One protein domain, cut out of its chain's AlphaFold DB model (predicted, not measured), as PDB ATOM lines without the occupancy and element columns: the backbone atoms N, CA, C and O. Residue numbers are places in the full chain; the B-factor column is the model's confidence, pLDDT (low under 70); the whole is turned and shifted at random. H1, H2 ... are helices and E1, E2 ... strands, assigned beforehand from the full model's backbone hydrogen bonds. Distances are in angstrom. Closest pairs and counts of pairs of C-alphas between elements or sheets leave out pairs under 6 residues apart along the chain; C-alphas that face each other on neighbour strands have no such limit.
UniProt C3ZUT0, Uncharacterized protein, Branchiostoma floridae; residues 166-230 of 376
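This is residues 166 to 230 of the 376 residues of an uncharacterized protein of Branchiostoma floridae (UniProt C3ZUT0). The domain has little regular structure: helix H1 lies in the middle, with short helix H2 towards one end, strand E1 towards the other, and long loops around them. Residues 193 to 206 lead from H2 back to E1, and residues 210 to 230 follow without a named element. The printed part has 65 residues, in the order H1, H2, E1; the class is mostly helix, with only 21 residues in named elements. It is compact, with a radius of gyration of the C-alphas of 12.0 A and spans of 33 by 27 by 18 A.

H1, residues 168 to 179, and H2, residues 187 to 192, are close but not clearly touching; their closest C-alphas, of Ile 177 and Trp 190, are 6.8 A apart. They run opposite ways at a steep tilt of 46 degrees. In both, every O i to N i+4 pair is within hydrogen-bond range. E1, residues 207 to 209, is apart from both and pairs with no named strand.

H1 is 16.1 A long from C-alpha 168 at (-0.901, 39.062, 25.375), H2 8.5 A, and E1 5.7 A, ending with C-alpha 209 at (7.003, 46.604, 33.009).

The C-alphas farthest apart, of Leu 188 and Arg 211, are 35.0 A apart. The printed part has no cut; the link H2 to E1 is long. Residues 181 to 187, 200 to 204 and 230 have pLDDT under 70.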
ATOM      1  N   ASP A 166       0.740  37.007  29.944       93.50
ATOM      2  CA  ASP A 166      -0.567  37.063  30.612       93.50
ATOM      3  C   ASP A 166      -1.441  38.167  29.996       93.50
ATOM      4  O   ASP A 166      -2.654  38.017  29.840       93.50
ATOM      5  N   LEU A 167      -0.807  39.275  29.589       94.62
ATOM      6  CA  LEU A 167      -1.461  40.424  28.959       94.62
ATOM      7  C   LEU A 167      -1.515  40.326  27.419       94.62
ATOM      8  O   LEU A 167      -2.031  41.231  26.755       94.62
ATOM      9  N   LEU A 168      -1.016  39.232  26.829       92.62
ATOM     10  CA  LEU A 168      -0.901  39.062  25.375       92.62
ATOM     11  C   LEU A 168      -2.242  39.255  24.645       92.62
ATOM     12  O   LEU A 168      -2.289  39.912  23.608       92.62
ATOM     13  N   TRP A 169      -3.350  38.786  25.227       92.81
ATOM     14  CA  TRP A 169      -4.696  38.942  24.654       92.81
ATOM     15  C   TRP A 169      -5.089  40.412  24.413       92.81
ATOM     16  O   TRP A 169      -5.843  40.708  23.482       92.81
ATOM     17  N   LEU A 170      -4.601  41.336  25.248       92.88
ATOM     18  CA  LEU A 170      -4.863  42.770  25.136       92.88
ATOM     19  C   LEU A 170      -3.889  43.420  24.150       92.88
ATOM     20  O   LEU A 170      -4.300  44.227  23.317       92.88
ATOM     21  N   ILE A 171      -2.615  43.030  24.224       92.12
ATOM     22  CA  ILE A 171      -1.546  43.439  23.304       92.12
ATOM     23  C   ILE A 171      -1.933  43.120  21.851       92.12
ATOM     24  O   ILE A 171      -1.877  44.001  20.991       92.12
ATOM     25  N   ASP A 172      -2.431  41.916  21.576       90.12
ATOM     26  CA  ASP A 172      -2.834  41.500  20.229       90.12
ATOM     27  C   ASP A 172      -4.092  42.227  19.731       90.12
ATOM     28  O   ASP A 172      -4.152  42.624  18.563       90.12
ATOM     29  N   LYS A 173      -5.074  42.503  20.605       89.31
ATOM     30  CA  LYS A 173      -6.225  43.361  20.256       89.31
ATOM     31  C   LYS A 173      -5.771  44.771  19.884       89.31
ATOM     32  O   LYS A 173      -6.199  45.292  18.856       89.31
ATOM     33  N   MET A 174      -4.876  45.369  20.672       88.25
ATOM     34  CA  MET A 174      -4.319  46.700  20.397       88.25
ATOM     35  C   MET A 174      -3.496  46.720  19.098       88.25
ATOM     36  O   MET A 174      -3.638  47.646  18.300       88.25
ATOM     37  N   THR A 175      -2.707  45.673  18.839       87.56
ATOM     38  CA  THR A 175      -1.951  45.482  17.587       87.56
ATOM     39  C   THR A 175      -2.898  45.392  16.380       87.56
ATOM     40  O   THR A 175      -2.695  46.066  15.371       87.56
ATOM     41  N   CYS A 176      -3.992  44.630  16.495       87.25
ATOM     42  CA  CYS A 176      -5.029  44.528  15.463       87.25
ATOM     43  C   CYS A 176      -5.708  45.883  15.178       87.25
ATOM     44  O   CYS A 176      -5.828  46.290  14.021       87.25
ATOM     45  N   ILE A 177      -6.077  46.634  16.225       81.62
ATOM     46  CA  ILE A 177      -6.680  47.975  16.103       81.62
ATOM     47  C   ILE A 177      -5.724  48.973  15.423       81.62
ATOM     48  O   ILE A 177      -6.176  49.829  14.655       81.62
ATOM     49  N   GLN A 178      -4.415  48.881  15.682       82.44
ATOM     50  CA  GLN A 178      -3.392  49.694  15.013       82.44
ATOM     51  C   GLN A 178      -3.267  49.319  13.527       82.44
ATOM     52  O   GLN A 178      -3.236  50.208  12.671       82.44
ATOM     53  N   ALA A 179      -3.272  48.020  13.208       82.31
ATOM     54  CA  ALA A 179      -3.168  47.505  11.841       82.31
ATOM     55  C   ALA A 179      -4.342  47.917  10.927       82.31
ATOM     56  O   ALA A 179      -4.152  48.049   9.720       82.31
ATOM     57  N   CYS A 180      -5.527  48.206  11.482       78.75
ATOM     58  CA  CYS A 180      -6.655  48.774  10.728       78.75
ATOM     59  C   CYS A 180      -6.404  50.182  10.144       78.75
ATOM     60  O   CYS A 180      -7.224  50.677   9.367       78.75
ATOM     61  N   GLY A 181      -5.315  50.854  10.532       65.12
ATOM     62  CA  GLY A 181      -4.978  52.201  10.080       65.12
ATOM     63  C   GLY A 181      -5.714  53.317  10.831       65.12
ATOM     64  O   GLY A 181      -6.776  53.138  11.432       65.12
ATOM     65  N   GLY A 182      -5.136  54.520  10.794       57.97
ATOM     66  CA  GLY A 182      -5.538  55.666  11.623       57.97
ATOM     67  C   GLY A 182      -6.927  56.265  11.356       57.97
ATOM     68  O   GLY A 182      -7.311  57.206  12.048       57.97
ATOM     69  N   GLY A 183      -7.700  55.732  10.404       54.34
ATOM     70  CA  GLY A 183      -9.048  56.204  10.080       54.34
ATOM     71  C   GLY A 183      -9.999  56.246  11.285       54.34
ATOM     72  O   GLY A 183      -9.773  55.581  12.308       54.34
ATOM     73  N   LYS A 184     -11.070  57.048  11.155       54.22
ATOM     74  CA  LYS A 184     -12.168  57.146  12.136       54.22
ATOM     75  C   LYS A 184     -12.707  55.752  12.466       54.22
ATOM     76  O   LYS A 184     -12.718  54.897  11.586       54.22
ATOM     77  N   CYS A 185     -13.159  55.551  13.707       57.47
ATOM     78  CA  CYS A 185     -13.573  54.266  14.281       57.47
ATOM     79  C   CYS A 185     -14.503  53.451  13.364       57.47
ATOM     80  O   CYS A 185     -15.725  53.550  13.443       57.47
ATOM     81  N   ASN A 186     -13.918  52.620  12.501       62.31
ATOM     82  CA  ASN A 186     -14.672  51.726  11.640       62.31
ATOM     83  C   ASN A 186     -15.159  50.557  12.500       62.31
ATOM     84  O   ASN A 186     -14.359  49.696  12.863       62.31
ATOM     85  N   ALA A 187     -16.449  50.528  12.842       66.44
ATOM     86  CA  ALA A 187     -17.026  49.491  13.702       66.44
ATOM     87  C   ALA A 187     -16.737  48.065  13.188       66.44
ATOM     88  O   ALA A 187     -16.552  47.150  13.986       66.44
ATOM     89  N   LEU A 188     -16.591  47.891  11.868       71.88
ATOM     90  CA  LEU A 188     -16.185  46.628  11.243       71.88
ATOM     91  C   LEU A 188     -14.781  46.176  11.688       71.88
ATOM     92  O   LEU A 188     -14.600  44.999  11.976       71.88
ATOM     93  N   CYS A 189     -13.810  47.091  11.818       76.19
ATOM     94  CA  CYS A 189     -12.479  46.784  12.365       76.19
ATOM     95  C   CYS A 189     -12.561  46.377  13.842       76.19
ATOM     96  O   CYS A 189     -12.013  45.352  14.237       76.19
ATOM     97  N   TRP A 190     -13.271  47.158  14.661       74.81
ATOM     98  CA  TRP A 190     -13.376  46.904  16.102       74.81
ATOM     99  C   TRP A 190     -14.052  45.561  16.407       74.81
ATOM    100  O   TRP A 190     -13.622  44.842  17.312       74.81
ATOM    101  N   ASN A 191     -15.042  45.183  15.597       80.31
ATOM    102  CA  ASN A 191     -15.663  43.864  15.643       80.31
ATOM    103  C   ASN A 191     -14.730  42.762  15.102       80.31
ATOM    104  O   ASN A 191     -14.643  41.706  15.720       80.31
ATOM    105  N   ALA A 192     -13.981  43.002  14.017       83.56
ATOM    106  CA  ALA A 192     -13.016  42.038  13.472       83.56
ATOM    107  C   ALA A 192     -11.852  41.730  14.435       83.56
ATOM    108  O   ALA A 192     -11.415  40.585  14.523       83.56
ATOM    109  N   CYS A 193     -11.396  42.715  15.215       85.94
ATOM    110  CA  CYS A 193     -10.425  42.519  16.297       85.94
ATOM    111  C   CYS A 193     -11.048  41.939  17.587       85.94
ATOM    112  O   CYS A 193     -10.345  41.774  18.586       85.94
ATOM    113  N   ALA A 194     -12.363  41.667  17.600       86.94
ATOM    114  CA  ALA A 194     -13.141  41.276  18.779       86.94
ATOM    115  C   ALA A 194     -12.849  42.177  19.998       86.94
ATOM    116  O   ALA A 194     -12.590  41.694  21.104       86.94
ATOM    117  N   ALA A 195     -12.794  43.490  19.765       83.81
ATOM    118  CA  ALA A 195     -12.270  44.482  20.701       83.81
ATOM    119  C   ALA A 195     -13.178  45.712  20.856       83.81
ATOM    120  O   ALA A 195     -12.794  46.660  21.531       83.81
ATOM    121  N   SER A 196     -14.378  45.708  20.266       82.62
ATOM    122  CA  SER A 196     -15.353  46.811  20.321       82.62
ATOM    123  C   SER A 196     -15.810  47.198  21.730       82.62
ATOM    124  O   SER A 196     -16.293  48.312  21.901       82.62
ATOM    125  N   PHE A 197     -15.594  46.339  22.732       82.25
ATOM    126  CA  PHE A 197     -15.796  46.675  24.141       82.25
ATOM    127  C   PHE A 197     -14.696  47.573  24.736       82.25
ATOM    128  O   PHE A 197     -14.911  48.167  25.784       82.25
ATOM    129  N   LEU A 198     -13.511  47.680  24.126       86.50
ATOM    130  CA  LEU A 198     -12.429  48.544  24.609       86.50
ATOM    131  C   LEU A 198     -12.607  49.957  24.054       86.50
ATOM    132  O   LEU A 198     -12.601  50.155  22.840       86.50
ATOM    133  N   VAL A 199     -12.708  50.963  24.925       79.62
ATOM    134  CA  VAL A 199     -12.862  52.347  24.457       79.62
ATOM    135  C   VAL A 199     -11.519  52.873  23.924       79.62
ATOM    136  O   VAL A 199     -10.524  52.850  24.656       79.62
ATOM    137  N   PRO A 200     -11.442  53.359  22.666       61.00
ATOM    138  CA  PRO A 200     -10.185  53.791  22.070       61.00
ATOM    139  C   PRO A 200      -9.513  54.947  22.808       61.00
ATOM    140  O   PRO A 200     -10.012  56.070  22.829       61.00
ATOM    141  N   ASN A 201      -8.277  54.714  23.248       64.81
ATOM    142  CA  ASN A 201      -7.303  55.783  23.433       64.81
ATOM    143  C   ASN A 201      -5.941  55.348  22.868       64.81
ATOM    144  O   ASN A 201      -5.042  54.945  23.606       64.81
ATOM    145  N   ARG A 202      -5.831  55.404  21.529       55.09
ATOM    146  CA  ARG A 202      -4.709  54.883  20.712       55.09
ATOM    147  C   ARG A 202      -3.308  55.321  21.183       55.09
ATOM    148  O   ARG A 202      -2.341  54.652  20.849       55.09
ATOM    149  N   ASN A 203      -3.203  56.405  21.960       57.09
ATOM    150  CA  ASN A 203      -1.937  57.015  22.376       57.09
ATOM    151  C   ASN A 203      -1.738  57.028  23.911       57.09
ATOM    152  O   ASN A 203      -0.954  57.841  24.395       57.09
ATOM    153  N   ARG A 204      -2.479  56.230  24.705       69.06
ATOM    154  CA  ARG A 204      -2.406  56.281  26.191       69.06
ATOM    155  C   ARG A 204      -2.408  54.931  26.926       69.06
ATOM    156  O   ARG A 204      -2.545  54.897  28.151       69.06
ATOM    157  N   THR A 205      -2.245  53.816  26.219       87.81
ATOM    158  CA  THR A 205      -2.073  52.482  26.821       87.81
ATOM    159  C   THR A 205      -0.656  51.977  26.569       87.81
ATOM    160  O   THR A 205      -0.348  51.509  25.473       87.81
ATOM    161  N   PHE A 206       0.198  52.091  27.587       92.94
ATOM    162  CA  PHE A 206       1.631  51.804  27.507       92.94
ATOM    163  C   PHE A 206       2.044  50.712  28.493       92.94
ATOM    164  O   PHE A 206       1.493  50.614  29.589       92.94
ATOM    165  N   CYS A 207       3.067  49.946  28.135       95.38
ATOM    166  CA  CYS A 207       3.765  49.065  29.059       95.38
ATOM    167  C   CYS A 207       4.494  49.879  30.135       95.38
ATOM    168  O   CYS A 207       5.175  50.856  29.824       95.38
ATOM    169  N   HIS A 208       4.415  49.442  31.388       96.38
ATOM    170  CA  HIS A 208       5.200  49.970  32.508       96.38
ATOM    171  C   HIS A 208       6.289  48.984  32.965       96.38
ATOM    172  O   HIS A 208       7.344  49.370  33.467       96.38
ATOM    173  N   SER A 209       6.052  47.689  32.754       95.62
ATOM    174  CA  SER A 209       7.003  46.604  33.009       95.62
ATOM    175  C   SER A 209       6.862  45.510  31.935       95.62
ATOM    176  O   SER A 209       5.826  45.478  31.272       95.62
ATOM    177  N   PRO A 210       7.858  44.625  31.724       95.75
ATOM    178  CA  PRO A 210       9.224  44.668  32.255       95.75
ATOM    179  C   PRO A 210      10.015  45.887  31.745       95.75
ATOM    180  O   PRO A 210       9.595  46.587  30.824       95.75
ATOM    181  N   ARG A 211      11.178  46.170  32.352       95.25
ATOM    182  CA  ARG A 211      11.963  47.401  32.107       95.25
ATOM    183  C   ARG A 211      12.334  47.615  30.632       95.25
ATOM    184  O   ARG A 211      12.445  48.755  30.201       95.25
ATOM    185  N   GLN A 212      12.510  46.531  29.882       94.56
ATOM    186  CA  GLN A 212      12.848  46.500  28.458       94.56
ATOM    187  C   GLN A 212      11.696  46.953  27.543       94.56
ATOM    188  O   GLN A 212      11.944  47.311  26.396       94.56
ATOM    189  N   LEU A 213      10.452  46.923  28.037       94.81
ATOM    190  CA  LEU A 213       9.246  47.309  27.297       94.81
ATOM    191  C   LEU A 213       8.594  48.593  27.842       94.81
ATOM    192  O   LEU A 213       7.690  49.125  27.207       94.81
ATOM    193  N   ASN A 214       9.048  49.106  28.990       95.31
ATOM    194  CA  ASN A 214       8.515  50.317  29.623       95.31
ATOM    195  C   ASN A 214       8.487  51.520  28.654       95.31
ATOM    196  O   ASN A 214       9.504  51.861  28.051       95.31
ATOM    197  N   GLY A 215       7.328  52.170  28.536       92.94
ATOM    198  CA  GLY A 215       7.075  53.305  27.644       92.94
ATOM    199  C   GLY A 215       6.612  52.940  26.226       92.94
ATOM    200  O   GLY A 215       6.176  53.828  25.500       92.94
ATOM    201  N   LEU A 216       6.656  51.666  25.819       93.12
ATOM    202  CA  LEU A 216       6.117  51.232  24.523       93.12
ATOM    203  C   LEU A 216       4.585  51.164  24.546       93.12
ATOM    204  O   LEU A 216       3.999  50.795  25.566       93.12
ATOM    205  N   SER A 217       3.927  51.466  23.421       91.94
ATOM    206  CA  SER A 217       2.490  51.199  23.255       91.94
ATOM    207  C   SER A 217       2.223  49.697  23.338       91.94
ATOM    208  O   SER A 217       2.986  48.912  22.773       91.94
ATOM    209  N   LEU A 218       1.102  49.291  23.948       91.88
ATOM    210  CA  LEU A 218       0.646  47.892  23.913       91.88
ATOM    211  C   LEU A 218       0.571  47.338  22.480       91.88
ATOM    212  O   LEU A 218       0.818  46.157  22.262       91.88
ATOM    213  N   SER A 219       0.249  48.187  21.501       88.12
ATOM    214  CA  SER A 219       0.093  47.797  20.098       88.12
ATOM    215  C   SER A 219       1.419  47.495  19.377       88.12
ATOM    216  O   SER A 219       1.439  46.716  18.430       88.12
ATOM    217  N   ASP A 220       2.545  48.045  19.847       89.38
ATOM    218  CA  ASP A 220       3.870  47.868  19.225       89.38
ATOM    219  C   ASP A 220       4.649  46.661  19.803       89.38
ATOM    220  O   ASP A 220       5.827  46.447  19.488       89.38
ATOM    221  N   VAL A 221       4.021  45.890  20.702       90.19
ATOM    222  CA  VAL A 221       4.707  44.941  21.599       90.19
ATOM    223  C   VAL A 221       4.487  43.467  21.250       90.19
ATOM    224  O   VAL A 221       5.360  42.668  21.577       90.19
ATOM    225  N   SER A 222       3.428  43.091  20.519       85.44
ATOM    226  CA  SER A 222       3.164  41.682  20.141       85.44
ATOM    227  C   SER A 222       4.389  41.012  19.487       85.44
ATOM    228  O   SER A 222       4.867  39.973  19.939       85.44
ATOM    229  N   ASN A 223       5.033  41.698  18.532       83.12
ATOM    230  CA  ASN A 223       6.253  41.233  17.848       83.12
ATOM    231  C   ASN A 223       7.509  41.109  18.747       83.12
ATOM    232  O   ASN A 223       8.570  40.727  18.257       83.12
ATOM    233  N   LYS A 224       7.431  41.478  20.033       85.75
ATOM    234  CA  LYS A 224       8.519  41.383  21.026       85.75
ATOM    235  C   LYS A 224       8.307  40.242  22.029       85.75
ATOM    236  O   LYS A 224       9.190  39.999  22.846       85.75
ATOM    237  N   LEU A 225       7.160  39.561  21.975       86.56
ATOM    238  CA  LEU A 225       6.783  38.450  22.850       86.56
ATOM    239  C   LEU A 225       6.820  37.130  22.059       86.56
ATOM    240  O   LEU A 225       5.792  36.563  21.699       86.56
ATOM    241  N   THR A 226       8.030  36.665  21.740       73.25
ATOM    242  CA  THR A 226       8.272  35.526  20.832       73.25
ATOM    243  C   THR A 226       7.943  34.158  21.420       73.25
ATOM    244  O   THR A 226       7.525  33.271  20.678       73.25
ATOM    245  N   ASP A 227       8.116  33.997  22.732       79.62
ATOM    246  CA  ASP A 227       8.138  32.690  23.410       79.62
ATOM    247  C   ASP A 227       6.902  32.440  24.289       79.62
ATOM    248  O   ASP A 227       6.867  31.519  25.106       79.62
ATOM    249  N   CYS A 228       5.854  33.247  24.109       82.00
ATOM    250  CA  CYS A 228       4.540  32.913  24.640       82.00
ATOM    251  C   CYS A 228       4.003  31.660  23.933       82.00
ATOM    252  O   CYS A 228       4.100  31.529  22.712       82.00
ATOM    253  N   GLY A 229       3.428  30.738  24.713       72.31
ATOM    254  CA  GLY A 229       2.850  29.486  24.215       72.31
ATOM    255  C   GLY A 229       1.646  29.685  23.273       72.31
ATOM    256  O   GLY A 229       1.365  30.804  22.840       72.31
ATOM    257  N   PRO A 230       0.897  28.618  22.937       57.62
ATOM    258  CA  PRO A 230      -0.163  28.643  21.921       57.62
ATOM    259  C   PRO A 230      -1.453  29.402  22.329       57.62
ATOM    260  O   PRO A 230      -2.550  28.856  22.304       57.62
TER     261      PRO A 230